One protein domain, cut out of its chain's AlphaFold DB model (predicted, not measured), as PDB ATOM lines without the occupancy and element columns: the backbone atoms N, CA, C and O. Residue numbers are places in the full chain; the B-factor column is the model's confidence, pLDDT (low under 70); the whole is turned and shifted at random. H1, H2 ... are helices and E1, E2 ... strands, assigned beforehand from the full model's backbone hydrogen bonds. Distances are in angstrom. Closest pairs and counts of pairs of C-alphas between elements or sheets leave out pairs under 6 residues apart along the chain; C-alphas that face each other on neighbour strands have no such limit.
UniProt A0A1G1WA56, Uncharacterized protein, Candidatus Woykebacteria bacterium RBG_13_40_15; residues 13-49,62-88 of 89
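This is residues 13 to 49 and 62 to 88 of the 89 residues of an uncharacterized protein of Candidatus Woykebacteria bacterium RBG_13_40_15 (UniProt A0A1G1WA56). With little regular structure, the model is a long, thin hairpin, E1 and E2 with their link, partly edged by the first printed stretch, and one helix, H1, set along one side. The 64 printed residues hold one named helix and then two named strands, an antiparallel sheet E1 - E2; the class is mixed, with 23 residues in named elements. It is only just compact, close to loose: radius of gyration of the C-alphas 12.8 A, spans 37 by 25 by 17 A.

Residues 13 to 14 pair antiparallel with residues 85 to 86 of E2, residues 84 to 87. H1, residues 30 to 43, has every O i to N i+4 pair within hydrogen-bond range and is apart from E2. E1, residues 67 to 71, forms an antiparallel hairpin with E2 at 169 degrees; N 68 and O 86 are 2.8 A apart.

H1 runs 20.3 A from C-alpha 30 at (14.042, -19.936, 3.697). E1 spans 12.0 A; E2 spans 9.7 A, to C-alpha 87 at (-1.598, -11.063, 26.755).

C-alphas 49 and 62 are 13.9 A apart across the cut. The E1 to E2 link is long. Residues 19 to 20, 23 and 76 to 88 have pLDDT under 70.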
ATOM      1  N   ILE A  13      -7.501 -10.345  22.893       81.31
ATOM      2  CA  ILE A  13      -6.968 -10.943  21.665       81.31
ATOM      3  C   ILE A  13      -6.628  -9.851  20.648       81.31
ATOM      4  O   ILE A  13      -7.499  -9.106  20.200       81.31
ATOM      5  N   TYR A  14      -5.366  -9.803  20.215       82.75
ATOM      6  CA  TYR A  14      -4.894  -8.825  19.230       82.75
ATOM      7  C   TYR A  14      -4.467  -9.466  17.909       82.75
ATOM      8  O   TYR A  14      -3.753 -10.470  17.882       82.75
ATOM      9  N   HIS A  15      -4.832  -8.816  16.801       77.50
ATOM     10  CA  HIS A  15      -4.309  -9.104  15.467       77.50
ATOM     11  C   HIS A  15      -3.109  -8.199  15.176       77.50
ATOM     12  O   HIS A  15      -3.268  -7.018  14.869       77.50
ATOM     13  N   LEU A  16      -1.897  -8.740  15.269       76.19
ATOM     14  CA  LEU A  16      -0.685  -8.018  14.882       76.19
ATOM     15  C   LEU A  16      -0.456  -8.161  13.379       76.19
ATOM     16  O   LEU A  16      -0.649  -9.220  12.803       76.19
ATOM     17  N   PHE A  17      -0.019  -7.110  12.709       73.06
ATOM     18  CA  PHE A  17       0.403  -7.246  11.325       73.06
ATOM     19  C   PHE A  17       1.581  -6.339  11.053       73.06
ATOM     20  O   PHE A  17       1.543  -5.149  11.355       73.06
ATOM     21  N   ASN A  18       2.615  -6.906  10.447       70.94
ATOM     22  CA  ASN A  18       3.743  -6.159   9.933       70.94
ATOM     23  C   ASN A  18       3.710  -6.261   8.399       70.94
ATOM     24  O   ASN A  18       3.456  -7.308   7.805       70.94
ATOM     25  N   ARG A  19       3.897  -5.136   7.715       68.25
ATOM     26  CA  ARG A  19       3.959  -5.100   6.251       68.25
ATOM     27  C   ARG A  19       5.226  -4.381   5.833       68.25
ATOM     28  O   ARG A  19       5.593  -3.375   6.436       68.25
ATOM     29  N   GLY A  20       5.874  -4.902   4.795       65.50
ATOM     30  CA  GLY A  20       7.070  -4.298   4.230       65.50
ATOM     31  C   GLY A  20       6.741  -2.917   3.675       65.50
ATOM     32  O   GLY A  20       5.693  -2.717   3.047       65.50
ATOM     33  N   VAL A  21       7.634  -1.958   3.905       71.19
ATOM     34  CA  VAL A  21       7.562  -0.650   3.248       71.19
ATOM     35  C   VAL A  21       7.656  -0.878   1.733       71.19
ATOM     36  O   VAL A  21       8.378  -1.763   1.277       71.19
ATOM     37  N   GLU A  22       6.861  -0.140   0.955       76.00
ATOM     38  CA  GLU A  22       6.808  -0.264  -0.515       76.00
ATOM     39  C   GLU A  22       6.421  -1.661  -1.044       76.00
ATOM     40  O   GLU A  22       6.730  -1.997  -2.183       76.00
ATOM     41  N   LYS A  23       5.711  -2.485  -0.252       66.69
ATOM     42  CA  LYS A  23       5.303  -3.859  -0.632       66.69
ATOM     43  C   LYS A  23       6.482  -4.785  -0.975       66.69
ATOM     44  O   LYS A  23       6.274  -5.807  -1.628       66.69
ATOM     45  N   ARG A  24       7.704  -4.451  -0.549       74.19
ATOM     46  CA  ARG A  24       8.865  -5.322  -0.754       74.19
ATOM     47  C   ARG A  24       8.689  -6.637  -0.001       74.19
ATOM     48  O   ARG A  24       8.100  -6.669   1.084       74.19
ATOM     49  N   ASN A  25       9.228  -7.704  -0.583       74.56
ATOM     50  CA  ASN A  25       9.333  -8.982   0.102       74.56
ATOM     51  C   ASN A  25      10.287  -8.827   1.292       74.56
ATOM     52  O   ASN A  25      11.374  -8.268   1.158       74.56
ATOM     53  N   ILE A  26       9.839  -9.282   2.454       77.69
ATOM     54  CA  ILE A  26      10.596  -9.315   3.705       77.69
ATOM     55  C   ILE A  26      11.342 -10.641   3.814       77.69
ATOM     56  O   ILE A  26      12.479 -10.666   4.268       77.69
ATOM     57  N   PHE A  27      10.705 -11.726   3.376       82.69
ATOM     58  CA  PHE A  27      11.319 -13.042   3.315       82.69
ATOM     59  C   PHE A  27      11.795 -13.293   1.888       82.69
ATOM     60  O   PHE A  27      10.976 -13.453   0.978       82.69
ATOM     61  N   LEU A  28      13.111 -13.261   1.693       85.19
ATOM     62  CA  LEU A  28      13.758 -13.470   0.397       85.19
ATOM     63  C   LEU A  28      14.282 -14.904   0.260       85.19
ATOM     64  O   LEU A  28      14.471 -15.381  -0.855       85.19
ATOM     65  N   SER A  29      14.488 -15.586   1.386       87.69
ATOM     66  CA  SER A  29      15.010 -16.945   1.477       87.69
ATOM     67  C   SER A  29      14.378 -17.723   2.636       87.69
ATOM     68  O   SER A  29      13.858 -17.132   3.583       87.69
ATOM     69  N   ASP A  30      14.486 -19.053   2.605       86.88
ATOM     70  CA  ASP A  30      14.042 -19.936   3.697       86.88
ATOM     71  C   ASP A  30      14.745 -19.626   5.029       86.88
ATOM     72  O   ASP A  30      14.157 -19.758   6.105       86.88
ATOM     73  N   HIS A  31      15.983 -19.127   4.961       88.25
ATOM     74  CA  HIS A  31      16.731 -18.662   6.125       88.25
ATOM     75  C   HIS A  31      16.028 -17.497   6.837       88.25
ATOM     76  O   HIS A  31      16.020 -17.440   8.066       88.25
ATOM     77  N   ASP A  32      15.378 -16.596   6.097       86.25
ATOM     78  CA  ASP A  32      14.662 -15.466   6.694       86.25
ATOM     79  C   ASP A  32      13.435 -15.936   7.488       86.25
ATOM     80  O   ASP A  32      13.127 -15.388   8.550       86.25
ATOM     81  N   TYR A  33      12.749 -16.981   7.008       86.50
ATOM     82  CA  TYR A  33      11.644 -17.606   7.739       86.50
ATOM     83  C   TYR A  33      12.145 -18.275   9.021       86.50
ATOM     84  O   TYR A  33      11.554 -18.077  10.084       86.50
ATOM     85  N   ALA A  34      13.253 -19.018   8.940       88.75
ATOM     86  CA  ALA A  34      13.861 -19.665  10.100       88.75
ATOM     87  C   ALA A  34      14.291 -18.640  11.162       88.75
ATOM     88  O   ALA A  34      13.912 -18.759  12.327       88.75
ATOM     89  N   HIS A  35      14.986 -17.578  10.750       87.56
ATOM     90  CA  HIS A  35      15.421 -16.502  11.641       87.56
ATOM     91  C   HIS A  35      14.230 -15.769  12.289       87.56
ATOM     92  O   HIS A  35      14.284 -15.359  13.451       87.56
ATOM     93  N   PHE A  36      13.115 -15.609  11.570       86.81
ATOM     94  CA  PHE A  36      11.898 -15.026  12.139       86.81
ATOM     95  C   PHE A  36      11.267 -15.917  13.213       86.81
ATOM     96  O   PHE A  36      10.877 -15.414  14.268       86.81
ATOM     97  N   LEU A  37      11.200 -17.230  12.983       87.25
ATOM     98  CA  LEU A  37      10.716 -18.182  13.985       87.25
ATOM     99  C   LEU A  37      11.632 -18.229  15.213       87.25
ATOM    100  O   LEU A  37      11.133 -18.226  16.338       87.25
ATOM    101  N   GLU A  38      12.951 -18.189  15.018       88.81
ATOM    102  CA  GLU A  38      13.931 -18.086  16.107       88.81
ATOM    103  C   GLU A  38      13.727 -16.802  16.919       88.81
ATOM    104  O   GLU A  38      13.702 -16.826  18.148       88.81
ATOM    105  N   THR A  39      13.486 -15.682  16.233       87.75
ATOM    106  CA  THR A  39      13.178 -14.402  16.877       87.75
ATOM    107  C   THR A  39      11.918 -14.504  17.734       87.75
ATOM    108  O   THR A  39      11.933 -14.068  18.886       87.75
ATOM    109  N   ILE A  40      10.836 -15.109  17.224       86.25
ATOM    110  CA  ILE A  40       9.626 -15.345  18.024       86.25
ATOM    111  C   ILE A  40       9.959 -16.208  19.236       86.25
ATOM    112  O   ILE A  40       9.631 -15.816  20.350       86.25
ATOM    113  N   ALA A  41      10.631 -17.344  19.046       85.75
ATOM    114  CA  ALA A  41      10.957 -18.266  20.130       85.75
ATOM    115  C   ALA A  41      11.806 -17.606  21.230       85.75
ATOM    116  O   ALA A  41      11.556 -17.828  22.417       85.75
ATOM    117  N   HIS A  42      12.762 -16.756  20.847       86.19
ATOM    118  CA  HIS A  42      13.619 -16.011  21.769       86.19
ATOM    119  C   HIS A  42      12.834 -15.002  22.614       86.19
ATOM    120  O   HIS A  42      13.058 -14.909  23.818       86.19
ATOM    121  N   TYR A  43      11.898 -14.267  22.004       85.81
ATOM    122  CA  TYR A  43      11.105 -13.230  22.682       85.81
ATOM    123  C   TYR A  43       9.772 -13.718  23.260       85.81
ATOM    124  O   TYR A  43       9.079 -12.962  23.939       85.81
ATOM    125  N   TYR A  44       9.406 -14.975  23.014       83.81
ATOM    126  CA  TYR A  44       8.201 -15.592  23.562       83.81
ATOM    127  C   TYR A  44       8.244 -15.690  25.093       83.81
ATOM    128  O   TYR A  44       7.215 -15.623  25.773       83.81
ATOM    129  N   ARG A  45       9.457 -15.805  25.639       82.75
ATOM    130  CA  ARG A  45       9.735 -15.731  27.070       82.75
ATOM    131  C   ARG A  45      10.381 -14.390  27.416       82.75
ATOM    132  O   ARG A  45      11.072 -13.810  26.575       82.75
ATOM    133  N   PRO A  46      10.213 -13.908  28.657       82.69
ATOM    134  CA  PRO A  46      10.947 -12.752  29.146       82.69
ATOM    135  C   PRO A  46      12.448 -12.958  28.934       82.69
ATOM    136  O   PRO A  46      13.017 -13.957  29.367       82.69
ATOM    137  N   THR A  47      13.088 -12.019  28.239       82.56
ATOM    138  CA  THR A  47      14.526 -12.033  27.965       82.56
ATOM    139  C   THR A  47      15.056 -10.607  27.959       82.56
ATOM    140  O   THR A  47      14.488  -9.718  27.327       82.56
ATOM    141  N   ASN A  48      16.167 -10.379  28.657       78.56
ATOM    142  CA  ASN A  48      16.900  -9.109  28.602       78.56
ATOM    143  C   ASN A  48      17.951  -9.095  27.485       78.56
ATOM    144  O   ASN A  48      18.675  -8.110  27.312       78.56
ATOM    145  N   ASN A  49      18.046 -10.189  26.729       82.56
ATOM    146  CA  ASN A  49      19.040 -10.357  25.690       82.56
ATOM    147  C   ASN A  49      18.453 -10.001  24.340       82.56
ATOM    148  O   ASN A  49      17.368 -10.443  23.966       82.56
ATOM    149  N   PRO A  62      10.960 -12.743  35.206       71.12
ATOM    150  CA  PRO A  62       9.711 -13.417  35.523       71.12
ATOM    151  C   PRO A  62       9.626 -14.723  34.726       71.12
ATOM    152  O   PRO A  62       9.973 -14.769  33.546       71.12
ATOM    153  N   GLU A  63       9.215 -15.797  35.392       72.75
ATOM    154  CA  GLU A  63       8.959 -17.073  34.733       72.75
ATOM    155  C   GLU A  63       7.578 -17.031  34.068       72.75
ATOM    156  O   GLU A  63       6.646 -16.436  34.603       72.75
ATOM    157  N   GLY A  64       7.450 -17.652  32.893       74.69
ATOM    158  CA  GLY A  64       6.188 -17.721  32.153       74.69
ATOM    159  C   GLY A  64       6.278 -17.201  30.720       74.69
ATOM    160  O   GLY A  64       7.327 -16.757  30.252       74.69
ATOM    161  N   GLN A  65       5.169 -17.317  29.997       76.50
ATOM    162  CA  GLN A  65       5.010 -16.783  28.645       76.50
ATOM    163  C   GLN A  65       4.400 -15.387  28.742       76.50
ATOM    164  O   GLN A  65       3.451 -15.178  29.491       76.50
ATOM    165  N   LEU A  66       4.929 -14.428  27.979       79.38
ATOM    166  CA  LEU A  66       4.379 -13.064  27.962       79.38
ATOM    167  C   LEU A  66       3.041 -12.997  27.220       79.38
ATOM    168  O   LEU A  66       2.185 -12.159  27.509       79.38
ATOM    169  N   VAL A  67       2.898 -13.856  26.216       82.31
ATOM    170  CA  VAL A  67       1.772 -13.869  25.295       82.31
ATOM    171  C   VAL A  67       1.450 -15.296  24.872       82.31
ATOM    172  O   VAL A  67       2.332 -16.146  24.803       82.31
ATOM    173  N   GLU A  68       0.199 -15.542  24.518       84.00
ATOM    174  CA  GLU A  68      -0.261 -16.770  23.876       84.00
ATOM    175  C   GLU A  68      -0.472 -16.500  22.381       84.00
ATOM    176  O   GLU A  68      -1.181 -15.559  22.020       84.00
ATOM    177  N   ILE A  69       0.152 -17.292  21.502       84.25
ATOM    178  CA  ILE A  69       0.001 -17.169  20.043       84.25
ATOM    179  C   ILE A  69      -1.045 -18.189  19.591       84.25
ATOM    180  O   ILE A  69      -0.765 -19.384  19.572       84.25
ATOM    181  N   LEU A  70      -2.233 -17.722  19.199       83.31
ATOM    182  CA  LEU A  70      -3.343 -18.601  18.801       83.31
ATOM    183  C   LEU A  70      -3.188 -19.150  17.374       83.31
ATOM    184  O   LEU A  70      -3.594 -20.269  17.083       83.31
ATOM    185  N   ALA A  71      -2.605 -18.366  16.470       79.12
ATOM    186  CA  ALA A  71      -2.250 -18.793  15.117       79.12
ATOM    187  C   ALA A  71      -1.175 -17.861  14.553       79.12
ATOM    188  O   ALA A  71      -0.974 -16.777  15.097       79.12
ATOM    189  N   PHE A  72      -0.531 -18.229  13.445       81.69
ATOM    190  CA  PHE A  72       0.321 -17.330  12.665       81.69
ATOM    191  C   PHE A  72       0.340 -17.726  11.182       81.69
ATOM    192  O   PHE A  72       0.117 -18.879  10.827       81.69
ATOM    193  N   CYS A  73       0.629 -16.762  10.308       78.81
ATOM    194  CA  CYS A  73       0.879 -16.979   8.883       78.81
ATOM    195  C   CYS A  73       2.034 -16.075   8.432       78.81
ATOM    196  O   CYS A  73       2.065 -14.891   8.793       78.81
ATOM    197  N   LEU A  74       2.977 -16.636   7.670       79.44
ATOM    198  CA  LEU A  74       4.124 -15.933   7.097       79.44
ATOM    199  C   LEU A  74       3.938 -15.858   5.586       79.44
ATOM    200  O   LEU A  74       3.895 -16.883   4.914       79.44
ATOM    201  N   MET A  75       3.811 -14.645   5.053       74.69
ATOM    202  CA  MET A  75       3.783 -14.406   3.614       74.69
ATOM    203  C   MET A  75       5.028 -13.614   3.204       74.69
ATOM    204  O   MET A  75       5.437 -12.727   3.961       74.69
ATOM    205  N   PRO A  76       5.574 -13.818   1.990       67.44
ATOM    206  CA  PRO A  76       6.790 -13.144   1.533       67.44
ATOM    207  C   PRO A  76       6.761 -11.617   1.686       67.44
ATOM    208  O   PRO A  76       7.769 -11.020   2.038       67.44
ATOM    209  N   ASN A  77       5.605 -10.980   1.478       65.62
ATOM    210  CA  ASN A  77       5.415  -9.522   1.509       65.62
ATOM    211  C   ASN A  77       4.597  -9.012   2.715       65.62
ATOM    212  O   ASN A  77       4.325  -7.812   2.829       65.62
ATOM    213  N   HIS A  78       4.182  -9.907   3.612       59.09
ATOM    214  CA  HIS A  78       3.352  -9.584   4.765       59.09
ATOM    215  C   HIS A  78       3.828 -10.421   5.951       59.09
ATOM    216  O   HIS A  78       3.550 -11.614   6.062       59.09
ATOM    217  N   THR A  79       4.567  -9.784   6.852       55.66
ATOM    218  CA  THR A  79       5.024 -10.404   8.086       55.66
ATOM    219  C   THR A  79       3.853 -10.515   9.051       55.66
ATOM    220  O   THR A  79       3.279  -9.516   9.464       55.66
ATOM    221  N   PHE A  80       3.530 -11.747   9.443       50.75
ATOM    222  CA  PHE A  80       2.683 -12.056  10.592       50.75
ATOM    223  C   PHE A  80       1.210 -11.623  10.443       50.75
ATOM    224  O   PHE A  80       0.861 -10.450  10.481       50.75
ATOM    225  N   LYS A  81       0.309 -12.596  10.317       45.59
ATOM    226  CA  LYS A  81      -1.058 -12.467  10.837       45.59
ATOM    227  C   LYS A  81      -1.193 -13.455  11.989       45.59
ATOM    228  O   LYS A  81      -1.444 -14.626  11.704       45.59
ATOM    229  N   PRO A  82      -1.025 -13.067  13.260       48.62
ATOM    230  CA  PRO A  82      -1.613 -13.838  14.310       48.62
ATOM    231  C   PRO A  82      -3.118 -13.610  14.270       48.62
ATOM    232  O   PRO A  82      -3.623 -12.482  14.241       48.62
ATOM    233  N   VAL A  83      -3.853 -14.711  14.228       51.28
ATOM    234  CA  VAL A  83      -5.314 -14.669  14.352       51.28
ATOM    235  C   VAL A  83      -5.717 -14.449  15.817       51.28
ATOM    236  O   VAL A  83      -6.877 -14.202  16.109       51.28
ATOM    237  N   GLY A  84      -4.743 -14.391  16.725       52.16
ATOM    238  CA  GLY A  84      -4.926 -13.801  18.032       52.16
ATOM    239  C   GLY A  84      -3.684 -13.920  18.895       52.16
ATOM    240  O   GLY A  84      -3.041 -14.967  18.928       52.16
ATOM    241  N   VAL A  85      -3.330 -12.830  19.562       55.84
ATOM    242  CA  VAL A  85      -2.342 -12.825  20.638       55.84
ATOM    243  C   VAL A  85      -3.058 -12.456  21.919       55.84
ATOM    244  O   VAL A  85      -3.592 -11.350  21.988       55.84
ATOM    245  N   LYS A  86      -3.081 -13.365  22.898       54.88
ATOM    246  CA  LYS A  86      -3.615 -13.090  24.235       54.88
ATOM    247  C   LYS A  86      -2.470 -12.673  25.144       54.88
ATOM    248  O   LYS A  86      -1.498 -13.410  25.285       54.88
ATOM    249  N   LEU A  87      -2.553 -11.482  25.726       60.47
ATOM    250  CA  LEU A  87      -1.598 -11.063  26.755       60.47
ATOM    251  C   LEU A  87      -1.810 -11.933  27.998       60.47
ATOM    252  O   LEU A  87      -2.941 -12.024  28.480       60.47
ATOM    253  N   GLY A  88      -0.741 -12.588  28.461       59.66
ATOM    254  CA  GLY A  88      -0.770 -13.435  29.653       59.66
ATOM    255  C   GLY A  88      -1.196 -12.650  30.897       59.66
ATOM    256  O   GLY A  88      -0.990 -11.435  30.964       59.66
TER     257      GLY A  88